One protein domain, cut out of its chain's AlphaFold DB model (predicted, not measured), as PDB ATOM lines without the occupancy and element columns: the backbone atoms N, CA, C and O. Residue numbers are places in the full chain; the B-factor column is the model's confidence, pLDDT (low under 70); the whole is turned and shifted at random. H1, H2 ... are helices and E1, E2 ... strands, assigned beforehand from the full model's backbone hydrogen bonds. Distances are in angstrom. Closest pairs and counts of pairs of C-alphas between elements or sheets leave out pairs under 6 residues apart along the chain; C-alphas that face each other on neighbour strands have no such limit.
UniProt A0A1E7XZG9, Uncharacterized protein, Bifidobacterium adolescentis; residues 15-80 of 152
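AT A GLANCE: This is residues 15 to 80 of the 152 residues of an uncharacterized protein of Bifidobacterium adolescentis (UniProt A0A1E7XZG9). With little regular structure, this is a small hairpin, E1 and E2, with helix H3 packed beside E2, short H1 near the end of H3, and short H2 leading into E1. The 66 printed residues hold H1, H2, E1, E2, H3 in that order; the sheet is antiparallel, the class mixed, with 26 residues in named elements. It is compact, radius of gyration of the C-alphas 11.8 A, spanning 33 by 26 by 19 A.

HOW THE PARTS SIT: In the hairpin of E1, residues 53 to 55, and E2, residues 61 to 63, N 54 and O 62 are within hydrogen-bond range, 2.8 A. The closest C-alphas of E2 and H3, residues 66 to 75, are Ser 63 and Glu 69, 4.9 A. H1, residues 31 to 35, and H3 only just touch, with 3 pairs of C-alphas within 8 A, Lys 35 and Thr 75 closest at 5.0 A. H2, residues 47 to 51, and H3 are close but not clearly touching, C-alphas Ser 49 and Ile 68 closest at 7.9 A. Every O i to N i+4 pair in H1, H2 and H3 is within hydrogen-bond range.

IN THESE COORDINATES: E1 begins at C-alpha 53 (181.464, 226.261, 154.229); H3, 12.3 A long, ends at C-alpha 75 (187.672, 223.427, 167.885).

THE WHOLE: The printed part has no cut; H1 to H2 is a long link; residue 16 is under pLDDT 70.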
ATOM      1  N   PHE A  15     191.444 210.317 157.920       71.44
ATOM      2  CA  PHE A  15     191.988 211.601 157.475       71.44
ATOM      3  C   PHE A  15     193.409 211.790 157.987       71.44
ATOM      4  O   PHE A  15     193.654 211.787 159.192       71.44
ATOM      5  N   ALA A  16     194.346 212.031 157.073       67.69
ATOM      6  CA  ALA A  16     195.646 212.558 157.455       67.69
ATOM      7  C   ALA A  16     195.459 213.991 157.977       67.69
ATOM      8  O   ALA A  16     195.110 214.896 157.216       67.69
ATOM      9  N   SER A  17     195.689 214.209 159.274       71.56
ATOM     10  CA  SER A  17     195.765 215.557 159.837       71.56
ATOM     11  C   SER A  17     197.201 216.069 159.813       71.56
ATOM     12  O   SER A  17     198.162 215.320 159.994       71.56
ATOM     13  N   CYS A  18     197.358 217.379 159.625       80.56
ATOM     14  CA  CYS A  18     198.645 218.021 159.842       80.56
ATOM     15  C   CYS A  18     198.964 218.093 161.343       80.56
ATOM     16  O   CYS A  18     198.063 218.093 162.183       80.56
ATOM     17  N   ARG A  19     200.254 218.242 161.673       85.31
ATOM     18  CA  ARG A  19     200.731 218.433 163.056       85.31
ATOM     19  C   ARG A  19     200.281 219.741 163.706       85.31
ATOM     20  O   ARG A  19     200.656 219.993 164.836       85.31
ATOM     21  N   GLY A  20     199.595 220.623 162.977       87.19
ATOM     22  CA  GLY A  20     198.853 221.734 163.570       87.19
ATOM     23  C   GLY A  20     199.605 222.600 164.585       87.19
ATOM     24  O   GLY A  20     198.986 223.038 165.540       87.19
ATOM     25  N   GLY A  21     200.915 222.827 164.435       90.06
ATOM     26  CA  GLY A  21     201.695 223.603 165.411       90.06
ATOM     27  C   GLY A  21     201.962 222.890 166.745       90.06
ATOM     28  O   GLY A  21     202.123 223.557 167.757       90.06
ATOM     29  N   GLU A  22     201.993 221.559 166.776       93.19
ATOM     30  CA  GLU A  22     202.387 220.762 167.944       93.19
ATOM     31  C   GLU A  22     203.641 221.323 168.641       93.19
ATOM     32  O   GLU A  22     204.657 221.594 168.002       93.19
ATOM     33  N   GLY A  23     203.549 221.516 169.962       93.31
ATOM     34  CA  GLY A  23     204.598 222.130 170.789       93.31
ATOM     35  C   GLY A  23     204.497 223.655 170.940       93.31
ATOM     36  O   GLY A  23     205.050 224.201 171.892       93.31
ATOM     37  N   GLU A  24     203.747 224.346 170.078       94.75
ATOM     38  CA  GLU A  24     203.478 225.787 170.206       94.75
ATOM     39  C   GLU A  24     202.401 226.079 171.268       94.75
ATOM     40  O   GLU A  24     201.631 225.188 171.640       94.75
ATOM     41  N   PRO A  25     202.263 227.334 171.741       95.50
ATOM     42  CA  PRO A  25     201.131 227.741 172.570       95.50
ATOM     43  C   PRO A  25     199.785 227.382 171.926       95.50
ATOM     44  O   PRO A  25     199.588 227.642 170.740       95.50
ATOM     45  N   LYS A  26     198.820 226.885 172.716       92.75
ATOM     46  CA  LYS A  26     197.518 226.387 172.221       92.75
ATOM     47  C   LYS A  26     196.825 227.332 171.232       92.75
ATOM     48  O   LYS A  26     196.364 226.889 170.194       92.75
ATOM     49  N   ARG A  27     196.849 228.648 171.475       94.12
ATOM     50  CA  ARG A  27     196.268 229.669 170.573       94.12
ATOM     51  C   ARG A  27     196.830 229.670 169.137       94.12
ATOM     52  O   ARG A  27     196.227 230.271 168.254       94.12
ATOM     53  N   LEU A  28     198.007 229.083 168.919       94.50
ATOM     54  CA  LEU A  28     198.668 228.947 167.616       94.50
ATOM     55  C   LEU A  28     198.513 227.545 167.017       94.50
ATOM     56  O   LEU A  28     198.851 227.354 165.849       94.50
ATOM     57  N   GLN A  29     198.025 226.583 167.800       96.12
ATOM     58  CA  GLN A  29     197.793 225.223 167.340       96.12
ATOM     59  C   GLN A  29     196.515 225.153 166.502       96.12
ATOM     60  O   GLN A  29     195.587 225.927 166.727       96.12
ATOM     61  N   THR A  30     196.442 224.216 165.561       95.56
ATOM     62  CA  THR A  30     195.293 224.025 164.660       95.56
ATOM     63  C   THR A  30     194.994 222.544 164.427       95.56
ATOM     64  O   THR A  30     195.766 221.673 164.825       95.56
ATOM     65  N   CYS A  31     193.908 222.253 163.709       92.75
ATOM     66  CA  CYS A  31     193.537 220.911 163.251       92.75
ATOM     67  C   CYS A  31     193.464 219.906 164.417       92.75
ATOM     68  O   CYS A  31     192.909 220.230 165.467       92.75
ATOM     69  N   ASP A  32     194.009 218.700 164.239       91.50
ATOM     70  CA  ASP A  32     193.951 217.627 165.236       91.50
ATOM     71  C   ASP A  32     194.645 217.992 166.555       91.50
ATOM     72  O   ASP A  32     194.110 217.729 167.629       91.50
ATOM     73  N   THR A  33     195.763 218.718 166.493       93.94
ATOM     74  CA  THR A  33     196.489 219.175 167.686       93.94
ATOM     75  C   THR A  33     195.643 220.100 168.560       93.94
ATOM     76  O   THR A  33     195.622 219.938 169.778       93.94
ATOM     77  N   HIS A  34     194.919 221.055 167.963       95.94
ATOM     78  CA  HIS A  34     194.053 221.959 168.728       95.94
ATOM     79  C   HIS A  34     192.774 221.272 169.217       95.94
ATOM     80  O   HIS A  34     192.358 221.472 170.362       95.94
ATOM     81  N   LYS A  35     192.176 220.448 168.346       94.69
ATOM     82  CA  LYS A  35     190.948 219.693 168.603       94.69
ATOM     83  C   LYS A  35     191.115 218.729 169.773       94.69
ATOM     84  O   LYS A  35     190.231 218.629 170.626       94.69
ATOM     85  N   GLY A  36     192.224 217.989 169.802       91.94
ATOM     86  CA  GLY A  36     192.412 216.869 170.717       91.94
ATOM     87  C   GLY A  36     191.222 215.902 170.657       91.94
ATOM     88  O   GLY A  36     190.767 215.493 169.587       91.94
ATOM     89  N   ASN A  37     190.654 215.592 171.822       92.94
ATOM     90  CA  ASN A  37     189.540 214.646 171.944       92.94
ATOM     91  C   ASN A  37     188.153 215.265 171.700       92.94
ATOM     92  O   ASN A  37     187.154 214.565 171.845       92.94
ATOM     93  N   ALA A  38     188.063 216.554 171.353       94.19
ATOM     94  CA  ALA A  38     186.780 217.181 171.052       94.19
ATOM     95  C   ALA A  38     186.120 216.513 169.838       94.19
ATOM     96  O   ALA A  38     186.791 216.165 168.862       94.19
ATOM     97  N   ILE A  39     184.805 216.330 169.907       93.50
ATOM     98  CA  ILE A  39     183.995 215.868 168.777       93.50
ATOM     99  C   ILE A  39     183.721 217.076 167.882       93.50
ATOM    100  O   ILE A  39     183.522 218.176 168.392       93.50
ATOM    101  N   ILE A  40     183.743 216.861 166.568       94.44
ATOM    102  CA  ILE A  40     183.437 217.883 165.564       94.44
ATOM    103  C   ILE A  40     182.205 217.469 164.760       94.44
ATOM    104  O   ILE A  40     181.994 216.284 164.491       94.44
ATOM    105  N   SER A  41     181.422 218.461 164.371       95.62
ATOM    106  CA  SER A  41     180.263 218.392 163.486       95.62
ATOM    107  C   SER A  41     180.660 218.523 162.014       95.62
ATOM    108  O   SER A  41     180.036 217.905 161.147       95.62
ATOM    109  N   VAL A  42     181.700 219.310 161.704       94.56
ATOM    110  CA  VAL A  42     182.202 219.451 160.332       94.56
ATOM    111  C   VAL A  42     182.760 218.122 159.824       94.56
ATOM    112  O   VAL A  42     183.691 217.552 160.393       94.56
ATOM    113  N   ASN A  43     182.198 217.626 158.721       91.31
ATOM    114  CA  ASN A  43     182.557 216.331 158.156       91.31
ATOM    115  C   ASN A  43     182.962 216.468 156.680       91.31
ATOM    116  O   ASN A  43     182.098 216.697 155.832       91.31
ATOM    117  N   PRO A  44     184.247 216.266 156.338       86.69
ATOM    118  CA  PRO A  44     184.717 216.391 154.964       86.69
ATOM    119  C   PRO A  44     184.189 215.322 153.997       86.69
ATOM    120  O   PRO A  44     184.261 215.536 152.790       86.69
ATOM    121  N   LEU A  45     183.638 214.205 154.488       86.50
ATOM    122  CA  LEU A  45     182.963 213.196 153.655       86.50
ATOM    123  C   LEU A  45     181.515 213.551 153.348       86.50
ATOM    124  O   LEU A  45     180.929 213.001 152.418       86.50
ATOM    125  N   ASN A  46     180.919 214.436 154.143       91.31
ATOM    126  CA  ASN A  46     179.548 214.854 153.940       91.31
ATOM    127  C   ASN A  46     179.530 216.100 153.048       91.31
ATOM    128  O   ASN A  46     179.873 217.201 153.486       91.31
ATOM    129  N   SER A  47     179.082 215.937 151.802       90.94
ATOM    130  CA  SER A  47     178.941 217.040 150.847       90.94
ATOM    131  C   SER A  47     178.078 218.182 151.382       90.94
ATOM    132  O   SER A  47     178.396 219.341 151.126       90.94
ATOM    133  N   ASP A  48     177.045 217.884 152.171       94.69
ATOM    134  CA  ASP A  48     176.165 218.899 152.758       94.69
ATOM    135  C   ASP A  48     176.887 219.689 153.852       94.69
ATOM    136  O   ASP A  48     176.694 220.896 153.983       94.69
ATOM    137  N   SER A  49     177.776 219.033 154.606       94.00
ATOM    138  CA  SER A  49     178.646 219.718 155.565       94.00
ATOM    139  C   SER A  49     179.631 220.642 154.850       94.00
ATOM    140  O   SER A  49     179.818 221.777 155.284       94.00
ATOM    141  N   ILE A  50     180.226 220.198 153.740       92.56
ATOM    142  CA  ILE A  50     181.149 221.016 152.944       92.56
ATOM    143  C   ILE A  50     180.428 222.181 152.255       92.56
ATOM    144  O   ILE A  50     180.963 223.287 152.211       92.56
ATOM    145  N   ALA A  51     179.204 221.975 151.766       93.69
ATOM    146  CA  ALA A  51     178.408 223.010 151.106       93.69
ATOM    147  C   ALA A  51     178.049 224.184 152.034       93.69
ATOM    148  O   ALA A  51     177.830 225.299 151.560       93.69
ATOM    149  N   LYS A  52     178.031 223.956 153.353       96.44
ATOM    150  CA  LYS A  52     177.825 224.992 154.375       96.44
ATOM    151  C   LYS A  52     179.069 225.848 154.635       96.44
ATOM    152  O   LYS A  52     178.981 226.837 155.364       96.44
ATOM    153  N   ILE A  53     180.225 225.497 154.074       96.44
ATOM    154  CA  ILE A  53     181.464 226.261 154.229       96.44
ATOM    155  C   ILE A  53     181.543 227.346 153.152       96.44
ATOM    156  O   ILE A  53     181.396 227.103 151.955       96.44
ATOM    157  N   SER A  54     181.852 228.565 153.575       96.69
ATOM    158  CA  SER A  54     182.127 229.698 152.699       96.69
ATOM    159  C   SER A  54     183.359 230.474 153.166       96.69
ATOM    160  O   SER A  54     183.972 230.159 154.189       96.69
ATOM    161  N   TYR A  55     183.761 231.491 152.398       97.56
ATOM    162  CA  TYR A  55     184.981 232.244 152.681       97.56
ATOM    163  C   TYR A  55     184.780 233.763 152.664       97.56
ATOM    164  O   TYR A  55     183.991 234.321 151.893       97.56
ATOM    165  N   GLY A  56     185.530 234.446 153.525       95.69
ATOM    166  CA  GLY A  56     185.678 235.898 153.558       95.69
ATOM    167  C   GLY A  56     186.736 236.407 152.577       95.69
ATOM    168  O   GLY A  56     187.610 235.668 152.128       95.69
ATOM    169  N   TYR A  57     186.679 237.701 152.250       94.00
ATOM    170  CA  TYR A  57     187.716 238.358 151.439       94.00
ATOM    171  C   TYR A  57     189.059 238.497 152.164       94.00
ATOM    172  O   TYR A  57     190.072 238.732 151.517       94.00
ATOM    173  N   ASP A  58     189.053 238.344 153.484       95.19
ATOM    174  CA  ASP A  58     190.201 238.377 154.388       95.19
ATOM    175  C   ASP A  58     190.830 236.985 154.606       95.19
ATOM    176  O   ASP A  58     191.665 236.810 155.489       95.19
ATOM    177  N   GLY A  59     190.411 235.973 153.837       96.38
ATOM    178  CA  GLY A  59     190.910 234.603 153.966       96.38
ATOM    179  C   GLY A  59     190.293 233.812 155.123       96.38
ATOM    180  O   GLY A  59     190.711 232.675 155.366       96.38
ATOM    181  N   LYS A  60     189.298 234.372 155.833       97.75
ATOM    182  CA  LYS A  60     188.548 233.643 156.863       97.75
ATOM    183  C   LYS A  60     187.719 232.526 156.217       97.75
ATOM    184  O   LYS A  60     187.037 232.767 155.220       97.75
ATOM    185  N   VAL A  61     187.763 231.321 156.783       97.75
ATOM    186  CA  VAL A  61     186.788 230.255 156.501       97.75
ATOM    187  C   VAL A  61     185.628 230.378 157.487       97.75
ATOM    188  O   VAL A  61     185.867 230.670 158.656       97.75
ATOM    189  N   LYS A  62     184.388 230.235 157.023       97.56
ATOM    190  CA  LYS A  62     183.198 230.449 157.852       97.56
ATOM    191  C   LYS A  62     182.029 229.550 157.456       97.56
ATOM    192  O   LYS A  62     181.999 229.053 156.330       97.56
ATOM    193  N   SER A  63     181.045 229.421 158.332       97.75
ATOM    194  CA  SER A  63     179.760 228.783 158.068       97.75
ATOM    195  C   SER A  63     178.610 229.583 158.679       97.75
ATOM    196  O   SER A  63     178.801 230.301 159.656       97.75
ATOM    197  N   ASP A  64     177.423 229.470 158.084       96.19
ATOM    198  CA  ASP A  64     176.181 229.981 158.684       96.19
ATOM    199  C   ASP A  64     175.536 228.933 159.620       96.19
ATOM    200  O   ASP A  64     174.583 229.234 160.335       96.19
ATOM    201  N   ASP A  65     176.058 227.702 159.623       97.94
ATOM    202  CA  ASP A  65     175.731 226.659 160.593       97.94
ATOM    203  C   ASP A  65     176.590 226.862 161.849       97.94
ATOM    204  O   ASP A  65     177.820 226.911 161.759       97.94
ATOM    205  N   SER A  66     175.945 227.028 163.008       97.94
ATOM    206  CA  SER A  66     176.618 227.405 164.256       97.94
ATOM    207  C   SER A  66     177.639 226.376 164.721       97.94
ATOM    208  O   SER A  66     178.700 226.760 165.210       97.94
ATOM    209  N   ASP A  67     177.345 225.091 164.538       97.81
ATOM    210  CA  ASP A  67     178.196 224.010 165.029       97.81
ATOM    211  C   ASP A  67     179.445 223.900 164.148       97.81
ATOM    212  O   ASP A  67     180.566 223.785 164.641       97.81
ATOM    213  N   ILE A  68     179.272 224.041 162.830       97.94
ATOM    214  CA  ILE A  68     180.400 224.099 161.894       97.94
ATOM    215  C   ILE A  68     181.223 225.377 162.117       97.94
ATOM    216  O   ILE A  68     182.449 225.317 162.086       97.94
ATOM    217  N   GLU A  69     180.603 226.538 162.351       98.12
ATOM    218  CA  GLU A  69     181.348 227.776 162.641       98.12
ATOM    219  C   GLU A  69     182.177 227.640 163.927       98.12
ATOM    220  O   GLU A  69     183.345 228.049 163.940       98.12
ATOM    221  N   GLN A  70     181.623 227.020 164.974       98.12
ATOM    222  CA  GLN A  70     182.357 226.705 166.199       98.12
ATOM    223  C   GLN A  70     183.531 225.763 165.912       98.12
ATOM    224  O   GLN A  70     184.652 226.023 166.348       98.12
ATOM    225  N   ASP A  71     183.327 224.712 165.119       97.75
ATOM    226  CA  ASP A  71     184.419 223.810 164.763       97.75
ATOM    227  C   ASP A  71     185.543 224.510 164.010       97.75
ATOM    228  O   ASP A  71     186.719 224.298 164.303       97.75
ATOM    229  N   LEU A  72     185.199 225.355 163.038       97.25
ATOM    230  CA  LEU A  72     186.174 226.058 162.213       97.25
ATOM    231  C   LEU A  72     187.024 227.038 163.034       97.25
ATOM    232  O   LEU A  72     188.222 227.165 162.762       97.25
ATOM    233  N   ASN A  73     186.431 227.745 164.001       97.19
ATOM    234  CA  ASN A  73     187.118 228.797 164.756       97.19
ATOM    235  C   ASN A  73     187.688 228.312 166.089       97.19
ATOM    236  O   ASN A  73     188.835 228.629 166.390       97.19
ATOM    237  N   ASP A  74     186.926 227.538 166.852       96.44
ATOM    238  CA  ASP A  74     187.246 227.229 168.244       96.44
ATOM    239  C   ASP A  74     187.793 225.813 168.391       96.44
ATOM    240  O   ASP A  74     188.793 225.615 169.075       96.44
ATOM    241  N   THR A  75     187.204 224.814 167.729       96.75
ATOM    242  CA  THR A  75     187.672 223.427 167.885       96.75
ATOM    243  C   THR A  75     188.947 223.171 167.083       96.75
ATOM    244  O   THR A  75     189.946 222.701 167.625       96.75
ATOM    245  N   LEU A  76     188.950 223.514 165.794       96.25
ATOM    246  CA  LEU A  76     190.054 223.264 164.862       96.25
ATOM    247  C   LEU A  76     190.982 224.475 164.684       96.25
ATOM    248  O   LEU A  76     192.059 224.329 164.103       96.25
ATOM    249  N   ASN A  77     190.573 225.664 165.136       97.06
ATOM    250  CA  ASN A  77     191.346 226.906 165.041       97.06
ATOM    251  C   ASN A  77     191.875 227.200 163.617       97.06
ATOM    252  O   ASN A  77     193.020 227.598 163.396       97.06
ATOM    253  N   LEU A  78     191.039 226.992 162.595       96.25
ATOM    254  CA  LEU A  78     191.426 227.123 161.183       96.25
ATOM    255  C   LEU A  78     191.534 228.578 160.707       96.25
ATOM    256  O   LEU A  78     191.869 228.820 159.541       96.25
ATOM    257  N   ASN A  79     191.252 229.545 161.577       97.50
ATOM    258  CA  ASN A  79     191.322 230.976 161.291       97.50
ATOM    259  C   ASN A  79     192.462 231.698 162.013       97.50
ATOM    260  O   ASN A  79     192.465 232.927 162.042       97.50
ATOM    261  N   VAL A  80     193.476 230.974 162.504       95.88
ATOM    262  CA  VAL A  80     194.740 231.613 162.898       95.88
ATOM    263  C   VAL A  80     195.300 232.465 161.758       95.88
ATOM    264  O   VAL A  80     195.232 232.097 160.578       95.88
TER     265      VAL A  80